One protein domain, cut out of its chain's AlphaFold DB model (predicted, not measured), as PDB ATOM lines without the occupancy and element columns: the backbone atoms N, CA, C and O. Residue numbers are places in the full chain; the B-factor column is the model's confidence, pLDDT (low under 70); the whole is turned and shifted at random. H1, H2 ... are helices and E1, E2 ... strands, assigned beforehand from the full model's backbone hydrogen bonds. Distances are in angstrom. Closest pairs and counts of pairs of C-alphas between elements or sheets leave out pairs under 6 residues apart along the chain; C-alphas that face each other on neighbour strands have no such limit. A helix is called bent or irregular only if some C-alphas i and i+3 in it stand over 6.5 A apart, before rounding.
ATOM      1  N   LEU A  73      27.061 -66.601 -42.679       67.94
ATOM      2  CA  LEU A  73      26.967 -67.190 -41.337       67.94
ATOM      3  C   LEU A  73      26.706 -66.118 -40.278       67.94
ATOM      4  O   LEU A  73      25.932 -66.353 -39.360       67.94
ATOM      5  N   PHE A  74      27.343 -64.951 -40.407       65.19
ATOM      6  CA  PHE A  74      27.122 -63.804 -39.533       65.19
ATOM      7  C   PHE A  74      25.669 -63.336 -39.632       65.19
ATOM      8  O   PHE A  74      24.979 -63.330 -38.623       65.19
ATOM      9  N   ILE A  75      25.155 -63.091 -40.843       59.62
ATOM     10  CA  ILE A  75      23.750 -62.710 -41.065       59.62
ATOM     11  C   ILE A  75      22.778 -63.782 -40.540       59.62
ATOM     12  O   ILE A  75      21.767 -63.445 -39.927       59.62
ATOM     13  N   GLU A  76      23.048 -65.071 -40.768       65.56
ATOM     14  CA  GLU A  76      22.196 -66.169 -40.290       65.56
ATOM     15  C   GLU A  76      22.233 -66.318 -38.761       65.56
ATOM     16  O   GLU A  76      21.188 -66.558 -38.153       65.56
ATOM     17  N   ASN A  77      23.394 -66.138 -38.127       66.19
ATOM     18  CA  ASN A  77      23.527 -66.162 -36.671       66.19
ATOM     19  C   ASN A  77      22.855 -64.945 -36.031       66.19
ATOM     20  O   ASN A  77      22.081 -65.127 -35.097       66.19
ATOM     21  N   THR A  78      23.037 -63.746 -36.593       59.91
ATOM     22  CA  THR A  78      22.321 -62.538 -36.163       59.91
ATOM     23  C   THR A  78      20.813 -62.744 -36.293       59.91
ATOM     24  O   THR A  78      20.091 -62.548 -35.328       59.91
ATOM     25  N   LYS A  79      20.310 -63.270 -37.419       59.81
ATOM     26  CA  LYS A  79      18.878 -63.604 -37.567       59.81
ATOM     27  C   LYS A  79      18.382 -64.615 -36.525       59.81
ATOM     28  O   LYS A  79      17.254 -64.488 -36.055       59.81
ATOM     29  N   LYS A  80      19.188 -65.618 -36.158       61.16
ATOM     30  CA  LYS A  80      18.830 -66.607 -35.122       61.16
ATOM     31  C   LYS A  80      18.797 -65.998 -33.721       61.16
ATOM     32  O   LYS A  80      17.842 -66.254 -32.994       61.16
ATOM     33  N   GLU A  81      19.799 -65.204 -33.351       60.50
ATOM     34  CA  GLU A  81      19.823 -64.475 -32.074       60.50
ATOM     35  C   GLU A  81      18.674 -63.460 -31.988       60.50
ATOM     36  O   GLU A  81      18.016 -63.361 -30.953       60.50
ATOM     37  N   ASN A  82      18.335 -62.805 -33.100       57.78
ATOM     38  CA  ASN A  82      17.192 -61.894 -33.195       57.78
ATOM     39  C   ASN A  82      15.863 -62.620 -32.991       57.78
ATOM     40  O   ASN A  82      15.050 -62.199 -32.174       57.78
ATOM     41  N   ASN A  83      15.652 -63.737 -33.696       59.88
ATOM     42  CA  ASN A  83      14.452 -64.552 -33.524       59.88
ATOM     43  C   ASN A  83      14.326 -65.040 -32.081       59.88
ATOM     44  O   ASN A  83      13.229 -65.051 -31.532       59.88
ATOM     45  N   ARG A  84      15.444 -65.411 -31.449       59.38
ATOM     46  CA  ARG A  84      15.462 -65.805 -30.042       59.38
ATOM     47  C   ARG A  84      15.078 -64.643 -29.121       59.38
ATOM     48  O   ARG A  84      14.219 -64.837 -28.270       59.38
ATOM     49  N   THR A  85      15.634 -63.453 -29.336       59.19
ATOM     50  CA  THR A  85      15.340 -62.259 -28.526       59.19
ATOM     51  C   THR A  85      13.877 -61.833 -28.671       59.19
ATOM     52  O   THR A  85      13.190 -61.670 -27.671       59.19
ATOM     53  N   MET A  86      13.344 -61.772 -29.900       59.53
ATOM     54  CA  MET A  86      11.914 -61.519 -30.132       59.53
ATOM     55  C   MET A  86      11.022 -62.556 -29.442       59.53
ATOM     56  O   MET A  86      10.001 -62.204 -28.854       59.53
ATOM     57  N   VAL A  87      11.381 -63.842 -29.506       57.59
ATOM     58  CA  VAL A  87      10.639 -64.907 -28.815       57.59
ATOM     59  C   VAL A  87      10.698 -64.710 -27.298       57.59
ATOM     60  O   VAL A  87       9.663 -64.806 -26.647       57.59
ATOM     61  N   GLU A  88      11.855 -64.374 -26.729       58.78
ATOM     62  CA  GLU A  88      12.027 -64.119 -25.293       58.78
ATOM     63  C   GLU A  88      11.244 -62.872 -24.820       58.78
ATOM     64  O   GLU A  88      10.551 -62.934 -23.798       58.78
ATOM     65  N   THR A  89      11.234 -61.774 -25.587       60.22
ATOM     66  CA  THR A  89      10.405 -60.585 -25.303       60.22
ATOM     67  C   THR A  89       8.908 -60.895 -25.410       60.22
ATOM     68  O   THR A  89       8.124 -60.479 -24.550       60.22
ATOM     69  N   ASN A  90       8.487 -61.681 -26.407       60.94
ATOM     70  CA  ASN A  90       7.092 -62.109 -26.568       60.94
ATOM     71  C   ASN A  90       6.632 -63.045 -25.438       60.94
ATOM     72  O   ASN A  90       5.512 -62.910 -24.936       60.94
ATOM     73  N   LEU A  91       7.495 -63.967 -25.003       57.62
ATOM     74  CA  LEU A  91       7.249 -64.839 -23.852       57.62
ATOM     75  C   LEU A  91       7.127 -64.017 -22.564       57.62
ATOM     76  O   LEU A  91       6.189 -64.223 -21.794       57.62
ATOM     77  N   THR A  92       8.004 -63.030 -22.366       72.94
ATOM     78  CA  THR A  92       7.938 -62.156 -21.187       72.94
ATOM     79  C   THR A  92       6.689 -61.273 -21.196       72.94
ATOM     80  O   THR A  92       6.020 -61.142 -20.173       72.94
ATOM     81  N   SER A  93       6.311 -60.731 -22.356       77.31
ATOM     82  CA  SER A  93       5.087 -59.933 -22.517       77.31
ATOM     83  C   SER A  93       3.827 -60.755 -22.232       77.31
ATOM     84  O   SER A  93       2.933 -60.307 -21.512       77.31
ATOM     85  N   SER A  94       3.785 -61.995 -22.724       79.12
ATOM     86  CA  SER A  94       2.695 -62.937 -22.447       79.12
ATOM     87  C   SER A  94       2.592 -63.259 -20.956       79.12
ATOM     88  O   SER A  94       1.489 -63.288 -20.411       79.12
ATOM     89  N   GLN A  95       3.731 -63.434 -20.276       83.69
ATOM     90  CA  GLN A  95       3.764 -63.670 -18.835       83.69
ATOM     91  C   GLN A  95       3.267 -62.456 -18.040       83.69
ATOM     92  O   GLN A  95       2.477 -62.620 -17.116       83.69
ATOM     93  N   ILE A  96       3.667 -61.233 -18.406       88.75
ATOM     94  CA  ILE A  96       3.187 -60.008 -17.742       88.75
ATOM     95  C   ILE A  96       1.664 -59.893 -17.863       88.75
ATOM     96  O   ILE A  96       0.984 -59.654 -16.863       88.75
ATOM     97  N   ILE A  97       1.122 -60.098 -19.067       86.62
ATOM     98  CA  ILE A  97      -0.327 -60.073 -19.309       86.62
ATOM     99  C   ILE A  97      -1.025 -61.172 -18.503       86.62
ATOM    100  O   ILE A  97      -2.058 -60.913 -17.885       86.62
ATOM    101  N   HIS A  98      -0.469 -62.386 -18.484       87.69
ATOM    102  CA  HIS A  98      -1.004 -63.493 -17.694       87.69
ATOM    103  C   HIS A  98      -1.060 -63.145 -16.204       87.69
ATOM    104  O   HIS A  98      -2.113 -63.277 -15.584       87.69
ATOM    105  N   ASP A  99       0.039 -62.645 -15.645       88.25
ATOM    106  CA  ASP A  99       0.146 -62.312 -14.227       88.25
ATOM    107  C   ASP A  99      -0.831 -61.194 -13.834       88.25
ATOM    108  O   ASP A  99      -1.504 -61.301 -12.810       88.25
ATOM    109  N   ILE A 100      -0.986 -60.159 -14.665       88.19
ATOM    110  CA  ILE A 100      -1.981 -59.096 -14.449       88.19
ATOM    111  C   ILE A 100      -3.408 -59.650 -14.508       88.19
ATOM    112  O   ILE A 100      -4.227 -59.344 -13.643       88.19
ATOM    113  N   ASN A 101      -3.711 -60.505 -15.486       85.94
ATOM    114  CA  ASN A 101      -5.020 -61.153 -15.586       85.94
ATOM    115  C   ASN A 101      -5.276 -62.151 -14.444       85.94
ATOM    116  O   ASN A 101      -6.427 -62.471 -14.152       85.94
ATOM    117  N   SER A 102      -4.219 -62.632 -13.784       89.62
ATOM    118  CA  SER A 102      -4.301 -63.536 -12.636       89.62
ATOM    119  C   SER A 102      -4.540 -62.823 -11.299       89.62
ATOM    120  O   SER A 102      -4.767 -63.496 -10.287       89.62
ATOM    121  N   ILE A 103      -4.523 -61.480 -11.267       90.81
ATOM    122  CA  ILE A 103      -4.815 -60.704 -10.056       90.81
ATOM    123  C   ILE A 103      -6.227 -61.058  -9.570       90.81
ATOM    124  O   ILE A 103      -7.237 -60.771 -10.215       90.81
ATOM    125  N   VAL A 282       4.812 -31.400 -21.498       97.25
ATOM    126  CA  VAL A 282       6.205 -31.901 -21.520       97.25
ATOM    127  C   VAL A 282       6.318 -33.274 -22.157       97.25
ATOM    128  O   VAL A 282       7.062 -33.439 -23.118       97.25
ATOM    129  N   ALA A 283       5.604 -34.277 -21.641       98.44
ATOM    130  CA  ALA A 283       5.591 -35.599 -22.267       98.44
ATOM    131  C   ALA A 283       4.240 -36.288 -22.136       98.44
ATOM    132  O   ALA A 283       3.628 -36.232 -21.070       98.44
ATOM    133  N   ALA A 284       3.788 -36.990 -23.174       98.81
ATOM    134  CA  ALA A 284       2.570 -37.783 -23.045       98.81
ATOM    135  C   ALA A 284       2.809 -38.952 -22.080       98.81
ATOM    136  O   ALA A 284       2.020 -39.166 -21.157       98.81
ATOM    137  N   ILE A 285       3.926 -39.665 -22.264       98.88
ATOM    138  CA  ILE A 285       4.370 -40.761 -21.397       98.88
ATOM    139  C   ILE A 285       5.870 -40.622 -21.123       98.88
ATOM    140  O   ILE A 285       6.660 -40.474 -22.050       98.88
ATOM    141  N   ALA A 286       6.274 -40.723 -19.859       98.69
ATOM    142  CA  ALA A 286       7.671 -40.808 -19.449       98.69
ATOM    143  C   ALA A 286       7.869 -41.961 -18.451       98.69
ATOM    144  O   ALA A 286       7.338 -41.945 -17.342       98.69
ATOM    145  N   MET A 287       8.624 -42.979 -18.861       98.44
ATOM    146  CA  MET A 287       8.879 -44.199 -18.094       98.44
ATOM    147  C   MET A 287      10.380 -44.338 -17.829       98.44
ATOM    148  O   MET A 287      11.112 -44.961 -18.599       98.44
ATOM    149  N   ASN A 288      10.847 -43.743 -16.730       98.19
ATOM    150  CA  ASN A 288      12.269 -43.704 -16.398       98.19
ATOM    151  C   ASN A 288      12.647 -44.910 -15.527       98.19
ATOM    152  O   ASN A 288      12.110 -45.115 -14.442       98.19
ATOM    153  N   GLY A 289      13.590 -45.732 -15.969       97.50
ATOM    154  CA  GLY A 289      14.008 -46.938 -15.260       97.50
ATOM    155  C   GLY A 289      12.975 -48.062 -15.297       97.50
ATOM    156  O   GLY A 289      13.043 -48.957 -14.456       97.50
ATOM    157  N   ALA A 290      12.036 -48.036 -16.247       98.00
ATOM    158  CA  ALA A 290      11.042 -49.091 -16.392       98.00
ATOM    159  C   ALA A 290      11.686 -50.438 -16.740       98.00
ATOM    160  O   ALA A 290      12.657 -50.497 -17.496       98.00
ATOM    161  N   THR A 291      11.124 -51.524 -16.215       96.94
ATOM    162  CA  THR A 291      11.517 -52.888 -16.598       96.94
ATOM    163  C   THR A 291      10.307 -53.754 -16.895       96.94
ATOM    164  O   THR A 291       9.262 -53.594 -16.253       96.94
ATOM    165  N   ASN A 292      10.451 -54.692 -17.835       96.44
ATOM    166  CA  ASN A 292       9.441 -55.713 -18.132       96.44
ATOM    167  C   ASN A 292       8.062 -55.079 -18.364       96.44
ATOM    168  O   ASN A 292       7.146 -55.331 -17.592       96.44
ATOM    169  N   SER A 293       7.926 -54.157 -19.316       97.56
ATOM    170  CA  SER A 293       6.716 -53.326 -19.452       97.56
ATOM    171  C   SER A 293       6.161 -53.331 -20.873       97.56
ATOM    172  O   SER A 293       6.890 -53.576 -21.829       97.56
ATOM    173  N   ILE A 294       4.861 -53.067 -21.008       98.25
ATOM    174  CA  ILE A 294       4.131 -53.094 -22.276       98.25
ATOM    175  C   ILE A 294       3.387 -51.773 -22.464       98.25
ATOM    176  O   ILE A 294       2.685 -51.305 -21.567       98.25
ATOM    177  N   VAL A 295       3.496 -51.199 -23.655       98.62
ATOM    178  CA  VAL A 295       2.745 -50.020 -24.082       98.62
ATOM    179  C   VAL A 295       2.036 -50.381 -25.381       98.62
ATOM    180  O   VAL A 295       2.687 -50.637 -26.390       98.62
ATOM    181  N   LYS A 296       0.706 -50.466 -25.358       98.25
ATOM    182  CA  LYS A 296      -0.072 -51.022 -26.465       98.25
ATOM    183  C   LYS A 296      -1.287 -50.171 -26.806       98.25
ATOM    184  O   LYS A 296      -1.986 -49.703 -25.914       98.25
ATOM    185  N   ASN A 297      -1.568 -50.015 -28.099       98.69
ATOM    186  CA  ASN A 297      -2.746 -49.304 -28.604       98.69
ATOM    187  C   ASN A 297      -2.857 -47.892 -28.000       98.69
ATOM    188  O   ASN A 297      -3.853 -47.537 -27.365       98.69
ATOM    189  N   ILE A 298      -1.798 -47.099 -28.156       98.88
ATOM    190  CA  ILE A 298      -1.731 -45.744 -27.608       98.88
ATOM    191  C   ILE A 298      -1.850 -44.737 -28.740       98.88
ATOM    192  O   ILE A 298      -1.099 -44.798 -29.712       98.88
ATOM    193  N   LYS A 299      -2.749 -43.767 -28.567       98.94
ATOM    194  CA  LYS A 299      -2.833 -42.594 -29.433       98.94
ATOM    195  C   LYS A 299      -2.462 -41.330 -28.666       98.94
ATOM    196  O   LYS A 299      -3.185 -40.902 -27.770       98.94
ATOM    197  N   ILE A 300      -1.365 -40.698 -29.053       98.88
ATOM    198  CA  ILE A 300      -0.929 -39.391 -28.568       98.88
ATOM    199  C   ILE A 300      -1.323 -38.366 -29.627       98.88
ATOM    200  O   ILE A 300      -0.770 -38.355 -30.719       98.88
ATOM    201  N   ASN A 301      -2.301 -37.520 -29.311       96.56
ATOM    202  CA  ASN A 301      -2.857 -36.549 -30.249       96.56
ATOM    203  C   ASN A 301      -2.635 -35.123 -29.740       96.56
ATOM    204  O   ASN A 301      -3.517 -34.518 -29.128       96.56
ATOM    205  N   GLY A 302      -1.438 -34.611 -30.012       94.00
ATOM    206  CA  GLY A 302      -1.079 -33.222 -29.793       94.00
ATOM    207  C   GLY A 302      -0.684 -32.873 -28.363       94.00
ATOM    208  O   GLY A 302      -1.384 -33.164 -27.388       94.00
ATOM    209  N   ILE A 303       0.436 -32.165 -28.271       97.69
ATOM    210  CA  ILE A 303       0.792 -31.337 -27.119       97.69
ATOM    211  C   ILE A 303      -0.173 -30.139 -27.007       97.69
ATOM    212  O   ILE A 303      -0.805 -29.745 -27.992       97.69
ATOM    213  N   SER A 304      -0.290 -29.543 -25.821       97.38
ATOM    214  CA  SER A 304      -1.035 -28.300 -25.618       97.38
ATOM    215  C   SER A 304      -0.442 -27.163 -26.460       97.38
ATOM    216  O   SER A 304       0.766 -26.940 -26.465       97.38
ATOM    217  N   GLN A 305      -1.314 -26.434 -27.157       96.19
ATOM    218  CA  GLN A 305      -0.969 -25.240 -27.943       96.19
ATOM    219  C   GLN A 305      -1.704 -23.985 -27.442       96.19
ATOM    220  O   GLN A 305      -1.796 -22.982 -28.147       96.19
ATOM    221  N   ASP A 306      -2.258 -24.049 -26.229       95.38
ATOM    222  CA  ASP A 306      -2.849 -22.909 -25.526       95.38
ATOM    223  C   ASP A 306      -2.228 -22.803 -24.131       95.38
ATOM    224  O   ASP A 306      -2.859 -23.065 -23.111       95.38
ATOM    225  N   ILE A 307      -0.940 -22.463 -24.108       96.50
ATOM    226  CA  ILE A 307      -0.131 -22.285 -22.902       96.50
ATOM    227  C   ILE A 307       0.116 -20.780 -22.723       96.50
ATOM    228  O   ILE A 307       1.124 -20.264 -23.195       96.50
ATOM    229  N   PRO A 308      -0.784 -20.029 -22.065       95.88
ATOM    230  CA  PRO A 308      -0.734 -18.562 -22.032       95.88
ATOM    231  C   PRO A 308       0.418 -17.985 -21.196       95.88
ATOM    232  O   PRO A 308       0.652 -16.775 -21.223       95.88
ATOM    233  N   ALA A 385       9.691 -30.924 -25.794       97.56
ATOM    234  CA  ALA A 385       8.636 -31.875 -25.471       97.56
ATOM    235  C   ALA A 385       8.809 -33.222 -26.172       97.56
ATOM    236  O   ALA A 385       9.534 -33.359 -27.163       97.56
ATOM    237  N   TYR A 386       8.098 -34.209 -25.634       98.50
ATOM    238  CA  TYR A 386       8.250 -35.609 -25.980       98.50
ATOM    239  C   TYR A 386       6.894 -36.286 -26.201       98.50
ATOM    240  O   TYR A 386       5.950 -36.057 -25.448       98.50
ATOM    241  N   GLY A 387       6.776 -37.167 -27.192       98.75
ATOM    242  CA  GLY A 387       5.643 -38.094 -27.242       98.75
ATOM    243  C   GLY A 387       5.787 -39.141 -26.136       98.75
ATOM    244  O   GLY A 387       5.072 -39.111 -25.134       98.75
ATOM    245  N   ILE A 388       6.768 -40.030 -26.293       98.88
ATOM    246  CA  ILE A 388       7.119 -41.068 -25.316       98.88
ATOM    247  C   ILE A 388       8.601 -40.957 -24.958       98.88
ATOM    248  O   ILE A 388       9.450 -40.866 -25.841       98.88
ATOM    249  N   VAL A 389       8.913 -41.021 -23.664       98.75
ATOM    250  CA  VAL A 389      10.280 -41.106 -23.142       98.75
ATOM    251  C   VAL A 389      10.480 -42.432 -22.420       98.75
ATOM    252  O   VAL A 389       9.790 -42.726 -21.444       98.75
ATOM    253  N   LEU A 390      11.461 -43.201 -22.878       98.62
ATOM    254  CA  LEU A 390      11.994 -44.394 -22.238       98.62
ATOM    255  C   LEU A 390      13.448 -44.094 -21.865       98.62
ATOM    256  O   LEU A 390      14.329 -44.078 -22.723       98.62
ATOM    257  N   ASN A 391      13.704 -43.799 -20.597       98.19
ATOM    258  CA  ASN A 391      15.038 -43.451 -20.103       98.19
ATOM    259  C   ASN A 391      15.476 -44.464 -19.051       98.19
ATOM    260  O   ASN A 391      14.631 -45.069 -18.396       98.19
ATOM    261  N   VAL A 392      16.780 -44.627 -18.833       97.06
ATOM    262  CA  VAL A 392      17.292 -45.288 -17.617       97.06
ATOM    263  C   VAL A 392      16.766 -44.594 -16.353       97.06
ATOM    264  O   VAL A 392      16.205 -43.501 -16.403       97.06
ATOM    265  N   ASN A 393      16.904 -45.232 -15.193       94.88
ATOM    266  CA  ASN A 393      16.372 -44.683 -13.949       94.88
ATOM    267  C   ASN A 393      16.938 -43.282 -13.639       94.88
ATOM    268  O   ASN A 393      18.156 -43.101 -13.581       94.88
ATOM    269  N   GLY A 394      16.044 -42.327 -13.373       89.50
ATOM    270  CA  GLY A 394      16.369 -40.945 -13.026       89.50
ATOM    271  C   GLY A 394      15.935 -39.910 -14.068       89.50
ATOM    272  O   GLY A 394      15.295 -40.221 -15.071       89.50
ATOM    273  N   VAL A 395      16.288 -38.653 -13.797       88.94
ATOM    274  CA  VAL A 395      15.866 -37.478 -14.578       88.94
ATOM    275  C   VAL A 395      16.394 -37.430 -16.020       88.94
ATOM    276  O   VAL A 395      17.541 -37.773 -16.307       88.94
ATOM    277  N   VAL A 396      15.583 -36.860 -16.917       90.19
ATOM    278  CA  VAL A 396      15.863 -36.707 -18.363       90.19
ATOM    279  C   VAL A 396      16.335 -35.286 -18.711       90.19
ATOM    280  O   VAL A 396      16.079 -34.742 -19.783       90.19
ATOM    281  N   ILE A 397      17.049 -34.647 -17.788       85.38
ATOM    282  CA  ILE A 397      17.438 -33.230 -17.894       85.38
ATOM    283  C   ILE A 397      18.928 -33.021 -18.179       85.38
ATOM    284  O   ILE A 397      19.353 -31.925 -18.534       85.38
ATOM    285  N   ASN A 398      19.717 -34.093 -18.109       86.88
ATOM    286  CA  ASN A 398      21.142 -34.093 -18.441       86.88
ATOM    287  C   ASN A 398      21.378 -34.179 -19.956       86.88
ATOM    288  O   ASN A 398      20.430 -34.245 -20.734       86.88
ATOM    289  N   LYS A 399      22.642 -34.165 -20.398       87.12
ATOM    290  CA  LYS A 399      22.985 -34.432 -21.807       87.12
ATOM    291  C   LYS A 399      22.465 -35.809 -22.248       87.12
ATOM    292  O   LYS A 399      22.228 -36.676 -21.410       87.12
ATOM    293  N   MET A 400      22.308 -35.999 -23.560       89.31
ATOM    294  CA  MET A 400      22.012 -37.322 -24.123       89.31
ATOM    295  C   MET A 400      23.065 -38.336 -23.665       89.31
ATOM    296  O   MET A 400      24.259 -38.026 -23.652       89.31
ATOM    297  N   ILE A 401      22.614 -39.528 -23.280       92.31
ATOM    298  CA  ILE A 401      23.499 -40.608 -22.852       92.31
ATOM    299  C   ILE A 401      24.247 -41.122 -24.081       92.31
ATOM    300  O   ILE A 401      23.634 -41.439 -25.096       92.31
ATOM    301  N   THR A 402      25.572 -41.197 -24.001       91.94
ATOM    302  CA  THR A 402      26.415 -41.649 -25.119       91.94
ATOM    303  C   THR A 402      26.840 -43.106 -24.995       91.94
ATOM    304  O   THR A 402      27.268 -43.687 -25.983       91.94
ATOM    305  N   GLU A 403      26.730 -43.702 -23.810       92.88
ATOM    306  CA  GLU A 403      27.092 -45.094 -23.543       92.88
ATOM    307  C   GLU A 403      26.226 -45.650 -22.407       92.88
ATOM    308  O   GLU A 403      25.982 -44.948 -21.422       92.88
ATOM    309  N   ARG A 404      25.756 -46.897 -22.542       92.44
ATOM    310  CA  ARG A 404      25.042 -47.607 -21.475       92.44
ATOM    311  C   ARG A 404      26.042 -48.429 -20.684       92.44
ATOM    312  O   ARG A 404      26.621 -49.373 -21.209       92.44
ATOM    313  N   THR A 405      26.207 -48.071 -19.417       90.50
ATOM    314  CA  THR A 405      27.110 -48.747 -18.482       90.50
ATOM    315  C   THR A 405      26.355 -49.763 -17.627       90.50
ATOM    316  O   THR A 405      25.153 -49.621 -17.399       90.50
ATOM    317  N   ASP A 406      27.068 -50.735 -17.054       86.12
ATOM    318  CA  ASP A 406      26.490 -51.755 -16.156       86.12
ATOM    319  C   ASP A 406      25.860 -51.173 -14.875       86.12
ATOM    320  O   ASP A 406      25.081 -51.826 -14.182       86.12
ATOM    321  N   THR A 407      26.192 -49.925 -14.539       87.94
ATOM    322  CA  THR A 407      25.635 -49.202 -13.390       87.94
ATOM    323  C   THR A 407      24.281 -48.554 -13.679       87.94
ATOM    324  O   THR A 407      23.561 -48.206 -12.735       87.94
ATOM    325  N   MET A 408      23.912 -48.382 -14.953       92.25
ATOM    326  CA  MET A 408      22.616 -47.828 -15.342       92.25
ATOM    327  C   MET A 408      21.512 -48.862 -15.137       92.25
ATOM    328  O   MET A 408      21.619 -50.010 -15.557       92.25
ATOM    329  N   LYS A 409      20.424 -48.445 -14.485       93.06
ATOM    330  CA  LYS A 409      19.327 -49.339 -14.097       93.06
ATOM    331  C   LYS A 409      18.082 -49.103 -14.939       93.06
ATOM    332  O   LYS A 409      17.709 -47.957 -15.189       93.06
ATOM    333  N   GLY A 410      17.402 -50.194 -15.278       95.62
ATOM    334  CA  GLY A 410      16.131 -50.177 -15.992       95.62
ATOM    335  C   GLY A 410      16.248 -49.729 -17.448       95.62
ATOM    336  O   GLY A 410      17.325 -49.812 -18.051       95.62
ATOM    337  N   ASN A 411      15.116 -49.277 -17.989       97.44
ATOM    338  CA  ASN A 411      14.879 -49.104 -19.422       97.44
ATOM    339  C   ASN A 411      15.139 -50.396 -20.202       97.44
ATOM    340  O   ASN A 411      15.919 -50.420 -21.154       97.44
ATOM    341  N   GLU A 412      14.574 -51.495 -19.706       96.12
ATOM    342  CA  GLU A 412      14.937 -52.841 -20.141       96.12
ATOM    343  C   GLU A 412      13.714 -53.733 -20.325       96.12
ATOM    344  O   GLU A 412      12.808 -53.728 -19.485       96.12
ATOM    345  N   ASN A 413      13.713 -54.524 -21.399       95.81
ATOM    346  CA  ASN A 413      12.635 -55.448 -21.733       95.81
ATOM    347  C   ASN A 413      11.276 -54.736 -21.820       95.81
ATOM    348  O   ASN A 413      10.384 -54.919 -20.982       95.81
ATOM    349  N   ILE A 414      11.153 -53.847 -22.806       97.38
ATOM    350  CA  ILE A 414       9.952 -53.037 -23.028       97.38
ATOM    351  C   ILE A 414       9.380 -53.365 -24.406       97.38
ATOM    352  O   ILE A 414      10.101 -53.350 -25.403       97.38
ATOM    353  N   TYR A 415       8.080 -53.641 -24.459       97.50
ATOM    354  CA  TYR A 415       7.355 -53.917 -25.694       97.50
ATOM    355  C   TYR A 415       6.388 -52.780 -26.031       97.50
ATOM    356  O   TYR A 415       5.568 -52.390 -25.197       97.50
ATOM    357  N   LEU A 416       6.482 -52.246 -27.248       98.31
ATOM    358  CA  LEU A 416       5.608 -51.204 -27.777       98.31
ATOM    359  C   LEU A 416       4.862 -51.748 -28.998       98.31
ATOM    360  O   LEU A 416       5.490 -52.266 -29.919       98.31
ATOM    361  N   GLU A 417       3.539 -51.600 -29.038       97.81
ATOM    362  CA  GLU A 417       2.719 -52.079 -30.159       97.81
ATOM    363  C   GLU A 417       1.582 -51.109 -30.494       97.81
ATOM    364  O   GLU A 417       0.825 -50.706 -29.611       97.81
ATOM    365  N   ASN A 418       1.407 -50.793 -31.781       98.62
ATOM    366  CA  ASN A 418       0.330 -49.932 -32.286       98.62
ATOM    367  C   ASN A 418       0.334 -48.562 -31.593       98.62
ATOM    368  O   ASN A 418      -0.578 -48.213 -30.835       98.62
ATOM    369  N   ILE A 419       1.402 -47.806 -31.836       98.81
ATOM    370  CA  ILE A 419       1.627 -46.493 -31.234       98.81
ATOM    371  C   ILE A 419       1.478 -45.421 -32.308       98.81
ATOM    372  O   ILE A 419       2.166 -45.466 -33.321       98.81
ATOM    373  N   ASP A 420       0.601 -44.452 -32.065       98.94
ATOM    374  CA  ASP A 420       0.375 -43.295 -32.930       98.94
ATOM    375  C   ASP A 420       0.745 -42.011 -32.176       98.94
ATOM    376  O   ASP A 420       0.161 -41.724 -31.129       98.94
ATOM    377  N   ILE A 421       1.737 -41.265 -32.667       98.88
ATOM    378  CA  ILE A 421       2.218 -40.013 -32.072       98.88
ATOM    379  C   ILE A 421       2.051 -38.886 -33.078       98.88
ATOM    380  O   ILE A 421       2.728 -38.849 -34.104       98.88
ATOM    381  N   GLU A 422       1.196 -37.924 -32.741       98.62
ATOM    382  CA  GLU A 422       0.896 -36.791 -33.602       98.62
ATOM    383  C   GLU A 422       1.151 -35.450 -32.906       98.62
ATOM    384  O   GLU A 422       0.806 -35.259 -31.736       98.62
ATOM    385  N   ASN A 423       1.673 -34.486 -33.669       98.38
ATOM    386  CA  ASN A 423       1.696 -33.060 -33.328       98.38
ATOM    387  C   ASN A 423       2.451 -32.721 -32.024       98.38
ATOM    388  O   ASN A 423       1.919 -32.059 -31.126       98.38
ATOM    389  N   ILE A 424       3.725 -33.112 -31.947       98.56
ATOM    390  CA  ILE A 424       4.662 -32.637 -30.917       98.56
ATOM    391  C   ILE A 424       5.238 -31.294 -31.378       98.56
ATOM    392  O   ILE A 424       6.258 -31.248 -32.063       98.56
ATOM    393  N   ILE A 425       4.543 -30.202 -31.055       98.06
ATOM    394  CA  ILE A 425       4.827 -28.851 -31.559       98.06
ATOM    395  C   ILE A 425       5.206 -27.919 -30.406       98.06
ATOM    396  O   ILE A 425       4.369 -27.623 -29.557       98.06
ATOM    397  N   THR A 426       6.435 -27.399 -30.396       97.06
ATOM    398  CA  THR A 426       6.872 -26.419 -29.381       97.06
ATOM    399  C   THR A 426       7.614 -25.232 -29.989       97.06
ATOM    400  O   THR A 426       7.992 -25.248 -31.166       97.06
ATOM    401  N   GLU A 427       7.823 -24.198 -29.176       95.50
ATOM    402  CA  GLU A 427       8.680 -23.056 -29.492       95.50
ATOM    403  C   GLU A 427       9.701 -22.883 -28.361       95.50
ATOM    404  O   GLU A 427       9.525 -22.042 -27.475       95.50
ATOM    405  N   PRO A 428      10.744 -23.730 -28.350       93.81
ATOM    406  CA  PRO A 428      11.688 -23.771 -27.249       93.81
ATOM    407  C   PRO A 428      12.482 -22.464 -27.164       93.81
ATOM    408  O   PRO A 428      12.866 -21.882 -28.183       93.81
ATOM    409  N   VAL A 429      12.768 -22.032 -25.937       91.50
ATOM    410  CA  VAL A 429      13.523 -20.812 -25.635       91.50
ATOM    411  C   VAL A 429      14.773 -21.183 -24.845       91.50
ATOM    412  O   VAL A 429      14.689 -21.818 -23.795       91.50
ATOM    413  N   GLU A 430      15.939 -20.772 -25.339       89.94
ATOM    414  CA  GLU A 430      17.176 -20.849 -24.559       89.94
ATOM    415  C   GLU A 430      17.208 -19.709 -23.541       89.94
ATOM    416  O   GLU A 430      16.944 -18.552 -23.876       89.94
ATOM    417  N   ILE A 431      17.579 -20.032 -22.306       90.00
ATOM    418  CA  ILE A 431      17.775 -19.064 -21.237       90.00
ATOM    419  C   ILE A 431      19.267 -18.910 -20.968       90.00
ATOM    420  O   ILE A 431      19.972 -19.866 -20.637       90.00
ATOM    421  N   ILE A 549      11.027 -34.523 -29.546       98.56
ATOM    422  CA  ILE A 549      11.205 -35.928 -29.915       98.56
ATOM    423  C   ILE A 549       9.865 -36.665 -29.878       98.56
ATOM    424  O   ILE A 549       9.146 -36.599 -28.887       98.56
ATOM    425  N   GLY A 550       9.521 -37.400 -30.934       98.69
ATOM    426  CA  GLY A 550       8.346 -38.277 -30.926       98.69
ATOM    427  C   GLY A 550       8.520 -39.435 -29.937       98.69
ATOM    428  O   GLY A 550       7.828 -39.494 -28.922       98.69
ATOM    429  N   LEU A 551       9.486 -40.318 -30.194       98.81
ATOM    430  CA  LEU A 551       9.899 -41.409 -29.305       98.81
ATOM    431  C   LEU A 551      11.367 -41.230 -28.898       98.81
ATOM    432  O   LEU A 551      12.243 -41.188 -29.757       98.81
ATOM    433  N   PHE A 552      11.645 -41.138 -27.598       98.69
ATOM    434  CA  PHE A 552      13.003 -41.027 -27.068       98.69
ATOM    435  C   PHE A 552      13.387 -42.273 -26.267       98.69
ATOM    436  O   PHE A 552      12.800 -42.531 -25.220       98.69
ATOM    437  N   ILE A 553      14.393 -43.016 -26.733       98.50
ATOM    438  CA  ILE A 553      14.972 -44.176 -26.050       98.50
ATOM    439  C   ILE A 553      16.397 -43.828 -25.621       98.50
ATOM    440  O   ILE A 553      17.319 -43.757 -26.430       98.50
ATOM    441  N   SER A 554      16.574 -43.601 -24.326       97.69
ATOM    442  CA  SER A 554      17.828 -43.160 -23.727       97.69
ATOM    443  C   SER A 554      18.394 -44.252 -22.829       97.69
ATOM    444  O   SER A 554      17.908 -44.495 -21.721       97.69
ATOM    445  N   GLY A 555      19.411 -44.943 -23.342       97.12
ATOM    446  CA  GLY A 555      20.020 -46.093 -22.697       97.12
ATOM    447  C   GLY A 555      19.067 -47.278 -22.623       97.12
ATOM    448  O   GLY A 555      18.874 -47.794 -21.535       97.12
ATOM    449  N   GLY A 556      18.406 -47.673 -23.709       97.19
ATOM    450  CA  GLY A 556      17.494 -48.823 -23.732       97.19
ATOM    451  C   GLY A 556      18.218 -50.166 -23.820       97.19
ATOM    452  O   GLY A 556      19.344 -50.239 -24.315       97.19
ATOM    453  N   LYS A 557      17.579 -51.242 -23.359       95.81
ATOM    454  CA  LYS A 557      18.049 -52.616 -23.564       95.81
ATOM    455  C   LYS A 557      16.887 -53.562 -23.864       95.81
ATOM    456  O   LYS A 557      15.909 -53.565 -23.123       95.81
ATOM    457  N   ASP A 558      17.006 -54.373 -24.909       95.19
ATOM    458  CA  ASP A 558      16.006 -55.388 -25.278       95.19
ATOM    459  C   ASP A 558      14.601 -54.772 -25.439       95.19
ATOM    460  O   ASP A 558      13.638 -55.153 -24.772       95.19
ATOM    461  N   ILE A 559      14.486 -53.748 -26.291       96.62
ATOM    462  CA  ILE A 559      13.219 -53.041 -26.540       96.62
ATOM    463  C   ILE A 559      12.703 -53.436 -27.917       96.62
ATOM    464  O   ILE A 559      13.427 -53.342 -28.904       96.62
ATOM    465  N   SER A 560      11.445 -53.862 -27.986       96.38
ATOM    466  CA  SER A 560      10.789 -54.257 -29.234       96.38
ATOM    467  C   SER A 560       9.613 -53.339 -29.531       96.38
ATOM    468  O   SER A 560       8.771 -53.103 -28.668       96.38
ATOM    469  N   ILE A 561       9.557 -52.826 -30.755       97.56
ATOM    470  CA  ILE A 561       8.576 -51.846 -31.213       97.56
ATOM    471  C   ILE A 561       7.933 -52.375 -32.488       97.56
ATOM    472  O   ILE A 561       8.632 -52.718 -33.439       97.56
ATOM    473  N   LYS A 562       6.604 -52.413 -32.519       97.31
ATOM    474  CA  LYS A 562       5.825 -52.857 -33.673       97.31
ATOM    475  C   LYS A 562       4.729 -51.855 -34.008       97.31
ATOM    476  O   LYS A 562       3.972 -51.449 -33.127       97.31
ATOM    477  N   ASN A 563       4.588 -51.514 -35.287       98.19
ATOM    478  CA  ASN A 563       3.550 -50.609 -35.788       98.19
ATOM    479  C   ASN A 563       3.613 -49.230 -35.103       98.19
ATOM    480  O   ASN A 563       2.694 -48.831 -34.378       98.19
ATOM    481  N   LEU A 564       4.719 -48.515 -35.313       98.69
ATOM    482  CA  LEU A 564       4.928 -47.157 -34.806       98.69
ATOM    483  C   LEU A 564       4.621 -46.134 -35.904       98.69
ATOM    484  O   LEU A 564       5.289 -46.115 -36.930       98.69
ATOM    485  N   ASN A 565       3.668 -45.237 -35.675       98.81
ATOM    486  CA  ASN A 565       3.396 -44.091 -36.537       98.81
ATOM    487  C   ASN A 565       3.751 -42.794 -35.800       98.81
ATOM    488  O   ASN A 565       3.231 -42.534 -34.717       98.81
ATOM    489  N   ILE A 566       4.630 -41.975 -36.380       98.88
ATOM    490  CA  ILE A 566       4.981 -40.647 -35.864       98.88
ATOM    491  C   ILE A 566       4.775 -39.619 -36.971       98.88
ATOM    492  O   ILE A 566       5.366 -39.714 -38.048       98.88
ATOM    493  N   ASN A 567       3.958 -38.611 -36.686       98.69
ATOM    494  CA  ASN A 567       3.600 -37.560 -37.625       98.69
ATOM    495  C   ASN A 567       3.639 -36.183 -36.949       98.69
ATOM    496  O   ASN A 567       2.913 -35.924 -35.993       98.69
ATOM    497  N   GLY A 568       4.441 -35.260 -37.475       98.25
ATOM    498  CA  GLY A 568       4.398 -33.870 -37.018       98.25
ATOM    499  C   GLY A 568       5.150 -33.650 -35.708       98.25
ATOM    500  O   GLY A 568       4.556 -33.254 -34.706       98.25
ATOM    501  N   VAL A 569       6.466 -33.868 -35.716       98.62
ATOM    502  CA  VAL A 569       7.354 -33.371 -34.651       98.62
ATOM    503  C   VAL A 569       7.958 -32.064 -35.139       98.62
ATOM    504  O   VAL A 569       8.757 -32.060 -36.074       98.62
ATOM    505  N   ILE A 570       7.534 -30.950 -34.542       98.19
ATOM    506  CA  ILE A 570       7.840 -29.606 -35.026       98.19
ATOM    507  C   ILE A 570       8.482 -28.775 -33.920       98.19
ATOM    508  O   ILE A 570       7.900 -28.595 -32.853       98.19
ATOM    509  N   SER A 571       9.658 -28.214 -34.186       96.69
ATOM    510  CA  SER A 571      10.323 -27.255 -33.300       96.69
ATOM    511  C   SER A 571      10.461 -25.897 -33.983       96.69
ATOM    512  O   SER A 571      11.103 -25.768 -35.027       96.69
ATOM    513  N   LYS A 572       9.865 -24.860 -33.386       94.81
ATOM    514  CA  LYS A 572       9.941 -23.468 -33.863       94.81
ATOM    515  C   LYS A 572      11.079 -22.673 -33.207       94.81
ATOM    516  O   LYS A 572      10.945 -21.474 -33.016       94.81
ATOM    517  N   GLY A 573      12.163 -23.338 -32.799       81.19
ATOM    518  CA  GLY A 573      13.197 -22.837 -31.876       81.19
ATOM    519  C   GLY A 573      14.083 -21.665 -32.335       81.19
ATOM    520  O   GLY A 573      15.279 -21.677 -32.051       81.19
ATOM    521  N   ASN A 574      13.525 -20.635 -32.972       84.00
ATOM    522  CA  ASN A 574      14.196 -19.394 -33.382       84.00
ATOM    523  C   ASN A 574      14.775 -18.577 -32.213       84.00
ATOM    524  O   ASN A 574      15.527 -17.627 -32.425       84.00
ATOM    525  N   ARG A 575      14.447 -18.937 -30.972       83.50
ATOM    526  CA  ARG A 575      14.966 -18.334 -29.738       83.50
ATOM    527  C   ARG A 575      15.980 -19.225 -29.018       83.50
ATOM    528  O   ARG A 575      16.305 -18.969 -27.864       83.50
ATOM    529  N   VAL A 576      16.503 -20.250 -29.689       81.06
ATOM    530  CA  VAL A 576      17.591 -21.094 -29.181       81.06
ATOM    531  C   VAL A 576      18.900 -20.701 -29.863       81.06
ATOM    532  O   VAL A 576      19.000 -20.708 -31.089       81.06
ATOM    533  N   GLY A 577      19.927 -20.358 -29.079       75.94
ATOM    534  CA  GLY A 577      21.253 -20.033 -29.610       75.94
ATOM    535  C   GLY A 577      21.345 -18.682 -30.334       75.94
ATOM    536  O   GLY A 577      22.316 -18.452 -31.046       75.94
ATOM    537  N   ASN A 578      20.340 -17.808 -30.187       75.94
ATOM    538  CA  ASN A 578      20.248 -16.498 -30.858       75.94
ATOM    539  C   ASN A 578      20.304 -15.309 -29.871       75.94
ATOM    540  O   ASN A 578      19.939 -14.186 -30.213       75.94
ATOM    541  N   SER A 579      20.746 -15.554 -28.637       75.38
ATOM    542  CA  SER A 579      21.012 -14.515 -27.637       75.38
ATOM    543  C   SER A 579      22.042 -13.478 -28.124       75.38
ATOM    544  O   SER A 579      23.042 -13.813 -28.761       75.38
ATOM    545  N   ILE A 580      21.826 -12.212 -27.753       70.00
ATOM    546  CA  ILE A 580      22.757 -11.097 -28.022       70.00
ATOM    547  C   ILE A 580      24.064 -11.208 -27.227       70.00
ATOM    548  O   ILE A 580      25.045 -10.539 -27.543       70.00
ATOM    549  N   SER A 581      24.060 -12.037 -26.186       70.62
ATOM    550  CA  SER A 581      25.194 -12.274 -25.299       70.62
ATOM    551  C   SER A 581      26.142 -13.349 -25.847       70.62
ATOM    552  O   SER A 581      27.251 -13.486 -25.331       70.62
ATOM    553  N   HIS A 582      25.754 -14.089 -26.900       67.25
ATOM    554  CA  HIS A 582      26.616 -15.094 -27.534       67.25
ATOM    555  C   HIS A 582      27.866 -14.470 -28.162       67.25
ATOM    556  O   HIS A 582      27.804 -13.517 -28.935       67.25
ATOM    557  N   THR A 583      29.014 -15.093 -27.905       57.94
ATOM    558  CA  THR A 583      30.225 -14.916 -28.713       57.94
ATOM    559  C   THR A 583      30.242 -15.933 -29.864       57.94
ATOM    560  O   THR A 583      29.691 -17.027 -29.730       57.94
ATOM    561  N   SER A 584      30.877 -15.584 -30.990       51.00
ATOM    562  CA  SER A 584      30.850 -16.303 -32.284       51.00
ATOM    563  C   SER A 584      31.281 -17.777 -32.267       51.00
ATOM    564  O   SER A 584      31.023 -18.492 -33.230       51.00
ATOM    565  N   ASP A 585      31.897 -18.251 -31.185       49.66
ATOM    566  CA  ASP A 585      32.560 -19.561 -31.120       49.66
ATOM    567  C   ASP A 585      31.648 -20.686 -30.579       49.66
ATOM    568  O   ASP A 585      32.115 -21.766 -30.233       49.66
ATOM    569  N   ASN A 586      30.336 -20.446 -30.472       53.06
ATOM    570  CA  ASN A 586      29.390 -21.293 -29.730       53.06
ATOM    571  C   ASN A 586      28.293 -21.950 -30.598       53.06
ATOM    572  O   ASN A 586      27.172 -22.165 -30.135       53.06
ATOM    573  N   ILE A 587      28.611 -22.278 -31.852       48.34
ATOM    574  CA  ILE A 587      27.655 -22.767 -32.868       48.34
ATOM    575  C   ILE A 587      27.027 -24.136 -32.511       48.34
ATOM    576  O   ILE A 587      25.885 -24.394 -32.889       48.34
ATOM    577  N   ASP A 588      27.672 -24.955 -31.672       52.25
ATOM    578  CA  ASP A 588      27.175 -26.282 -31.244       52.25
ATOM    579  C   ASP A 588      25.953 -26.249 -30.284       52.25
ATOM    580  O   ASP A 588      25.542 -27.278 -29.744       52.25
ATOM    581  N   LYS A 589      25.350 -25.077 -30.029       60.50
ATOM    582  CA  LYS A 589      24.360 -24.862 -28.949       60.50
ATOM    583  C   LYS A 589      22.888 -24.865 -29.363       60.50
ATOM    584  O   LYS A 589      22.018 -24.755 -28.504       60.50
ATOM    585  N   LYS A 590      22.568 -25.069 -30.643       76.19
ATOM    586  CA  LYS A 590      21.172 -25.071 -31.126       76.19
ATOM    587  C   LYS A 590      20.423 -26.394 -30.938       76.19
ATOM    588  O   LYS A 590      19.332 -26.550 -31.476       76.19
ATOM    589  N   LEU A 591      20.934 -27.331 -30.135       83.19
ATOM    590  CA  LEU A 591      20.295 -28.639 -29.910       83.19
ATOM    591  C   LEU A 591      18.830 -28.536 -29.463       83.19
ATOM    592  O   LEU A 591      17.999 -29.330 -29.903       83.19
ATOM    593  N   GLY A 592      18.491 -27.522 -28.662       87.50
ATOM    594  CA  GLY A 592      17.117 -27.265 -28.236       87.50
ATOM    595  C   GLY A 592      16.149 -26.937 -29.370       87.50
ATOM    596  O   GLY A 592      14.956 -27.168 -29.221       87.50
ATOM    597  N   SER A 593      16.640 -26.463 -30.514       92.19
ATOM    598  CA  SER A 593      15.813 -26.178 -31.691       92.19
ATOM    599  C   SER A 593      15.564 -27.403 -32.570       92.19
ATOM    600  O   SER A 593      14.753 -27.319 -33.482       92.19
ATOM    601  N   THR A 594      16.205 -28.546 -32.318       94.81
ATOM    602  CA  THR A 594      16.080 -29.717 -33.204       94.81
ATOM    603  C   THR A 594      14.708 -30.396 -33.091       94.81
ATOM    604  O   THR A 594      13.977 -30.207 -32.112       94.81
ATOM    605  N   ALA A 595      14.346 -31.173 -34.109       97.56
ATOM    606  CA  ALA A 595      13.164 -32.029 -34.133       97.56
ATOM    607  C   ALA A 595      13.560 -33.445 -34.569       97.56
ATOM    608  O   ALA A 595      14.280 -33.622 -35.552       97.56
ATOM    609  N   CYS A 596      13.090 -34.459 -33.848       98.12
ATOM    610  CA  CYS A 596      13.419 -35.852 -34.112       98.12
ATOM    611  C   CYS A 596      12.172 -36.739 -34.023       98.12
ATOM    612  O   CYS A 596      11.428 -36.667 -33.049       98.12
ATOM    613  N   GLY A 597      11.925 -37.593 -35.012       98.44
ATOM    614  CA  GLY A 597      10.845 -38.576 -34.923       98.44
ATOM    615  C   GLY A 597      11.136 -39.610 -33.837       98.44
ATOM    616  O   GLY A 597      10.444 -39.661 -32.823       98.44
ATOM    617  N   CYS A 598      12.207 -40.379 -34.017       98.12
ATOM    618  CA  CYS A 598      12.717 -41.355 -33.063       98.12
ATOM    619  C   CYS A 598      14.182 -41.055 -32.720       98.12
ATOM    620  O   CYS A 598      15.045 -41.076 -33.594       98.12
ATOM    621  N   CYS A 599      14.488 -40.787 -31.452       98.00
ATOM    622  CA  CYS A 599      15.861 -40.607 -30.986       98.00
ATOM    623  C   CYS A 599      16.254 -41.781 -30.093       98.00
ATOM    624  O   CYS A 599      15.622 -42.015 -29.066       98.00
ATOM    625  N   ILE A 600      17.303 -42.504 -30.474       98.12
ATOM    626  CA  ILE A 600      17.792 -43.685 -29.770       98.12
ATOM    627  C   ILE A 600      19.264 -43.464 -29.445       98.12
ATOM    628  O   ILE A 600      20.095 -43.261 -30.331       98.12
ATOM    629  N   THR A 601      19.595 -43.463 -28.158       97.44
ATOM    630  CA  THR A 601      20.950 -43.164 -27.690       97.44
ATOM    631  C   THR A 601      21.429 -44.235 -26.729       97.44
ATOM    632  O   THR A 601      20.665 -44.638 -25.851       97.44
ATOM    633  N   ALA A 602      22.685 -44.665 -26.854       96.75
ATOM    634  CA  ALA A 602      23.328 -45.611 -25.946       96.75
ATOM    635  C   ALA A 602      22.535 -46.913 -25.722       96.75
ATOM    636  O   ALA A 602      22.486 -47.424 -24.608       96.75
ATOM    637  N   SER A 603      21.827 -47.407 -26.734       97.06
ATOM    638  CA  SER A 603      20.836 -48.469 -26.560       97.06
ATOM    639  C   SER A 603      21.271 -49.780 -27.200       97.06
ATOM    640  O   SER A 603      21.838 -49.781 -28.285       97.06
ATOM    641  N   ASN A 604      20.963 -50.902 -26.555       94.62
ATOM    642  CA  ASN A 604      21.349 -52.231 -27.018       94.62
ATOM    643  C   ASN A 604      20.114 -53.069 -27.359       94.62
ATOM    644  O   ASN A 604      19.157 -53.089 -26.588       94.62
ATOM    645  N   ASN A 605      20.165 -53.814 -28.463       93.50
ATOM    646  CA  ASN A 605      19.130 -54.769 -28.872       93.50
ATOM    647  C   ASN A 605      17.752 -54.110 -29.009       93.50
ATOM    648  O   ASN A 605      16.788 -54.476 -28.333       93.50
ATOM    649  N   ILE A 606      17.679 -53.092 -29.863       96.19
ATOM    650  CA  ILE A 606      16.426 -52.416 -30.187       96.19
ATOM    651  C   ILE A 606      15.880 -52.989 -31.493       96.19
ATOM    652  O   ILE A 606      16.578 -53.011 -32.505       96.19
ATOM    653  N   PHE A 607      14.635 -53.447 -31.475       94.88
ATOM    654  CA  PHE A 607      13.962 -54.043 -32.626       94.88
ATOM    655  C   PHE A 607      12.786 -53.166 -33.029       94.88
ATOM    656  O   PHE A 607      11.945 -52.837 -32.192       94.88
ATOM    657  N   MET A 608      12.724 -52.795 -34.303       95.56
ATOM    658  CA  MET A 608      11.650 -51.985 -34.870       95.56
ATOM    659  C   MET A 608      11.062 -52.708 -36.082       95.56
ATOM    660  O   MET A 608      11.798 -53.106 -36.980       95.56
ATOM    661  N   GLU A 609       9.748 -52.921 -36.074       95.62
ATOM    662  CA  GLU A 609       8.985 -53.522 -37.171       95.62
ATOM    663  C   GLU A 609       7.852 -52.570 -37.576       95.62
ATOM    664  O   GLU A 609       7.025 -52.180 -36.741       95.62
ATOM    665  N   ASN A 610       7.760 -52.267 -38.873       95.81
ATOM    666  CA  ASN A 610       6.686 -51.461 -39.462       95.81
ATOM    667  C   ASN A 610       6.537 -50.058 -38.830       95.81
ATOM    668  O   ASN A 610       5.475 -49.684 -38.321       95.81
ATOM    669  N   GLU A 611       7.610 -49.271 -38.857       96.25
ATOM    670  CA  GLU A 611       7.588 -47.854 -38.507       96.25
ATOM    671  C   GLU A 611       7.264 -46.937 -39.696       96.25
ATOM    672  O   GLU A 611       7.703 -47.131 -40.830       96.25
ATOM    673  N   LYS A 612       6.508 -45.876 -39.417       98.19
ATOM    674  CA  LYS A 612       6.213 -44.790 -40.346       98.19
ATOM    675  C   LYS A 612       6.440 -43.457 -39.643       98.19
ATOM    676  O   LYS A 612       5.649 -43.058 -38.795       98.19
ATOM    677  N   ILE A 613       7.509 -42.760 -40.012       98.44
ATOM    678  CA  ILE A 613       7.910 -41.485 -39.406       98.44
ATOM    679  C   ILE A 613       7.959 -40.424 -40.503       98.44
ATOM    680  O   ILE A 613       8.613 -40.627 -41.517       98.44
ATOM    681  N   TYR A 614       7.235 -39.319 -40.338       98.44
ATOM    682  CA  TYR A 614       7.170 -38.262 -41.349       98.44
ATOM    683  C   TYR A 614       6.761 -36.914 -40.742       98.44
ATOM    684  O   TYR A 614       6.326 -36.821 -39.593       98.44
ATOM    685  N   ASN A 615       6.911 -35.846 -41.531       98.25
ATOM    686  CA  ASN A 615       6.637 -34.463 -41.122       98.25
ATOM    687  C   ASN A 615       7.451 -34.029 -39.887       98.25
ATOM    688  O   ASN A 615       6.915 -33.447 -38.944       98.25
ATOM    689  N   ILE A 616       8.755 -34.313 -39.898       98.56
ATOM    690  CA  ILE A 616       9.689 -33.835 -38.876       98.56
ATOM    691  C   ILE A 616      10.291 -32.512 -39.341       98.56
ATOM    692  O   ILE A 616      10.914 -32.457 -40.400       98.56
ATOM    693  N   VAL A 617      10.067 -31.440 -38.579       97.94
ATOM    694  CA  VAL A 617      10.407 -30.074 -39.000       97.94
ATOM    695  C   VAL A 617      11.028 -29.280 -37.857       97.94
ATOM    696  O   VAL A 617      10.440 -29.100 -36.799       97.94
ATOM    697  N   SER A 618      12.190 -28.704 -38.106       95.88
ATOM    698  CA  SER A 618      12.812 -27.685 -37.275       95.88
ATOM    699  C   SER A 618      13.009 -26.422 -38.106       95.88
ATOM    700  O   SER A 618      13.434 -26.491 -39.257       95.88
ATOM    701  N   GLN A 619      12.655 -25.269 -37.536       93.19
ATOM    702  CA  GLN A 619      12.822 -23.975 -38.206       93.19
ATOM    703  C   GLN A 619      14.269 -23.463 -38.161       93.19
ATOM    704  O   GLN A 619      14.711 -22.832 -39.116       93.19
ATOM    705  N   ASP A 620      15.000 -23.757 -37.082       87.38
ATOM    706  CA  ASP A 620      16.320 -23.169 -36.791       87.38
ATOM    707  C   ASP A 620      17.378 -24.191 -36.339       87.38
ATOM    708  O   ASP A 620      18.464 -23.814 -35.889       87.38
ATOM    709  N   GLY A 621      17.079 -25.483 -36.484       88.81
ATOM    710  CA  GLY A 621      17.964 -26.599 -36.165       88.81
ATOM    711  C   GLY A 621      17.741 -27.808 -37.071       88.81
ATOM    712  O   GLY A 621      17.063 -27.741 -38.096       88.81
ATOM    713  N   ASP A 622      18.323 -28.937 -36.680       92.38
ATOM    714  CA  ASP A 622      18.244 -30.174 -37.455       92.38
ATOM    715  C   ASP A 622      16.882 -30.862 -37.320       92.38
ATOM    716  O   ASP A 622      16.243 -30.835 -36.263       92.38
ATOM    717  N   SER A 623      16.467 -31.521 -38.403       95.88
ATOM    718  CA  SER A 623      15.281 -32.380 -38.456       95.88
ATOM    719  C   SER A 623      15.690 -33.781 -38.883       95.88
ATOM    720  O   SER A 623      16.302 -33.935 -39.940       95.88
ATOM    721  N   THR A 624      15.350 -34.798 -38.097       96.88
ATOM    722  CA  THR A 624      15.663 -36.194 -38.436       96.88
ATOM    723  C   THR A 624      14.489 -37.120 -38.150       96.88
ATOM    724  O   THR A 624      13.874 -37.053 -37.091       96.88
ATOM    725  N   GLU A 625      14.173 -38.022 -39.078       97.12
ATOM    726  CA  GLU A 625      13.169 -39.066 -38.829       97.12
ATOM    727  C   GLU A 625      13.638 -39.996 -37.712       97.12
ATOM    728  O   GLU A 625      12.963 -40.106 -36.691       97.12
ATOM    729  N   THR A 626      14.844 -40.545 -37.848       96.44
ATOM    730  CA  THR A 626      15.497 -41.350 -36.815       96.44
ATOM    731  C   THR A 626      16.900 -40.811 -36.544       96.44
ATOM    732  O   THR A 626      17.645 -40.488 -37.471       96.44
ATOM    733  N   LYS A 627      17.264 -40.677 -35.265       95.25
ATOM    734  CA  LYS A 627      18.614 -40.329 -34.807       95.25
ATOM    735  C   LYS A 627      19.143 -41.428 -33.904       95.25
ATOM    736  O   LYS A 627      18.606 -41.645 -32.822       95.25
ATOM    737  N   GLU A 628      20.251 -42.025 -34.315       94.69
ATOM    738  CA  GLU A 628      20.903 -43.118 -33.601       94.69
ATOM    739  C   GLU A 628      22.275 -42.663 -33.115       94.69
ATOM    740  O   GLU A 628      23.074 -42.118 -33.878       94.69
ATOM    741  N   LEU A 629      22.556 -42.864 -31.830       93.12
ATOM    742  CA  LEU A 629      23.855 -42.562 -31.241       93.12
ATOM    743  C   LEU A 629      24.322 -43.758 -30.425       93.12
ATOM    744  O   LEU A 629      23.683 -44.096 -29.431       93.12
ATOM    745  N   ASN A 630      25.430 -44.380 -30.832       92.81
ATOM    746  CA  ASN A 630      26.054 -45.507 -30.126       92.81
ATOM    747  C   ASN A 630      25.030 -46.576 -29.711       92.81
ATOM    748  O   ASN A 630      24.928 -46.921 -28.536       92.81
ATOM    749  N   SER A 631      24.205 -47.015 -30.664       93.75
ATOM    750  CA  SER A 631      23.105 -47.945 -30.407       93.75
ATOM    751  C   SER A 631      23.116 -49.110 -31.395       93.75
ATOM    752  O   SER A 631      23.547 -48.940 -32.534       93.75
ATOM    753  N   SER A 632      22.644 -50.283 -30.967       89.81
ATOM    754  CA  SER A 632      22.390 -51.432 -31.841       89.81
ATOM    755  C   SER A 632      20.893 -51.575 -32.106       89.81
ATOM    756  O   SER A 632      20.105 -51.890 -31.209       89.81
ATOM    757  N   ILE A 633      20.502 -51.298 -33.351       88.81
ATOM    758  CA  ILE A 633      19.105 -51.267 -33.788       88.81
ATOM    759  C   ILE A 633      18.935 -52.164 -35.014       88.81
ATOM    760  O   ILE A 633      19.821 -52.253 -35.868       88.81
ATOM    761  N   ILE A 634      17.797 -52.848 -35.084       87.19
ATOM    762  CA  ILE A 634      17.408 -53.708 -36.197       87.19
ATOM    763  C   ILE A 634      16.021 -53.285 -36.674       87.19
ATOM    764  O   ILE A 634      15.047 -53.404 -35.933       87.19
ATOM    765  N   HIS A 635      15.963 -52.821 -37.920       85.31
ATOM    766  CA  HIS A 635      14.735 -52.468 -38.633       85.31
ATOM    767  C   HIS A 635      14.288 -53.653 -39.501       85.31
ATOM    768  O   HIS A 635      15.121 -54.225 -40.218       85.31
ATOM    769  N   LEU A 636      13.011 -54.040 -39.413       76.50
ATOM    770  CA  LEU A 636      12.420 -55.202 -40.092       76.50
ATOM    771  C   LEU A 636      11.245 -54.843 -41.004       76.50
ATOM    772  O   LEU A 636      10.360 -54.068 -40.573       76.50
TER     773      LEU A 636
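Overview. This is residues 73 to 103, 282 to 308, 385 to 431 and 549 to 636 of the 636 residues of an uncharacterized protein of viral metagenome (UniProt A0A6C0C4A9). The chain is wound in stacked, three-sided turns, a short solenoid: E2, E4, E6 and E8 lie side by side and bend near their middles, so that with short E10 they make an L-shaped wall, and the sheet E1 E3 E5 E7 E9 closes the angle of the L as the third side. The long helix H1 packs on the outside of one arm of the L and crosses its strands, while small H2 and the loop of residues 572 to 586 make a loose tip at the far end of the longest axis. The printed part has 193 residues with two named helices and ten named strands, in the order H1 E1 E2 E3 E4 E5 E6 H2 E7 E8 E9 E10; the class is mixed, helices and strands. The two parallel sheets run E2 E4 E6 E8 E10 and E1 E3 E5 E7 E9. The whole is compact, with a radius of gyration of the C-alphas of 17.9 A and spans of 57 by 39 by 30 A.

Arrangement. One sheet holds E2, residues 291 to 301, E4, 412 to 426, E6, 557 to 571, E8, 604 to 618, and E10, 633 to 635, in that order; it is twisted. E2 bends by 71 degrees at residue 297, E4 by 92 degrees at 418, E6 by 95 degrees at 563 and E8 by 97 degrees at 610. E4 and E6 are parallel at 1 degree, with N 416 and O 560 at 2.8 A, within hydrogen-bond range. Also within hydrogen-bond range are N 295 and O 415 of the neighbours E2 and E4, at 2.8 A, N 561 and O 607 of the neighbours E6 and E8, at 2.8 A, and N 634 and O 606 of the neighbours E8 and E10, at 2.9 A. The other sheet holds E1, residues 283 to 288, E3, 386 to 391, E5, 549 to 554, E7, 595 to 601, and E9, 623 to 629, with E1 and E9 as edge strands. E3 and E5 are parallel at 3 degrees, with N 390 and O 552 at 2.8 A; E7 and E9 are parallel at 7 degrees, with N 600 and O 627 at 2.8 A. The two sheets form a sandwich, two sheets face to face, with best planes 23 degrees apart. The closest C-alphas of E3 and E4 are those of Gly 387 and Ile 421, 6.2 A apart. H1, residues 73 to 101, is on the sheet E2 E4 E6 E8 E10 at a height over the sheet of 9.2 A, in two layers, a helix on one face of a sheet. It runs across the strands, at 85 degrees to E2 on the local plane. Its closest C-alphas to E4 are those of Thr 89 and Asn 413, 6.6 A apart. H2, residues 587 to 593, only grazes this sheet, with residues 592 to 593, and is apart from H1. Every O i to N i+4 pair of H1 is within hydrogen-bond range; H2 has 0 of 3, and 1 of 4 O i to N i+3 pairs. H2 is irregular: C-alphas 589 and 592 are 7.7 A apart.

Along the chain. H1 begins at C-alpha 73 (26.967, -67.190, -41.337) and is 41.5 A long. E2 measures 25.7 A, E4 29.1 A, E6 28.2 A and E8 27.9 A from first to last C-alpha. E4 begins at C-alpha 412 (14.937, -52.841, -20.141). E7 measures 15.0 A and E9 15.1 A; E10 ends at C-alpha 635 (14.735, -52.468, -38.633).

Size, cuts and confidence. The two C-alphas farthest apart are those of Ser 102 and Ser 584, 62.1 A. Three cuts leave out residues 104 to 281, 309 to 384 and 432 to 548, with C-alpha gaps of 32.9 A, 16.6 A and 20.1 A. Of the links printed whole, E3 to E4 and E6 to H2 are long. Residues 73 to 81, 98 to 103 and 580 to 585 stand free. Mean pLDDT of the printed part is 88.8; residues 73 to 91 and 582 to 589 are under 70.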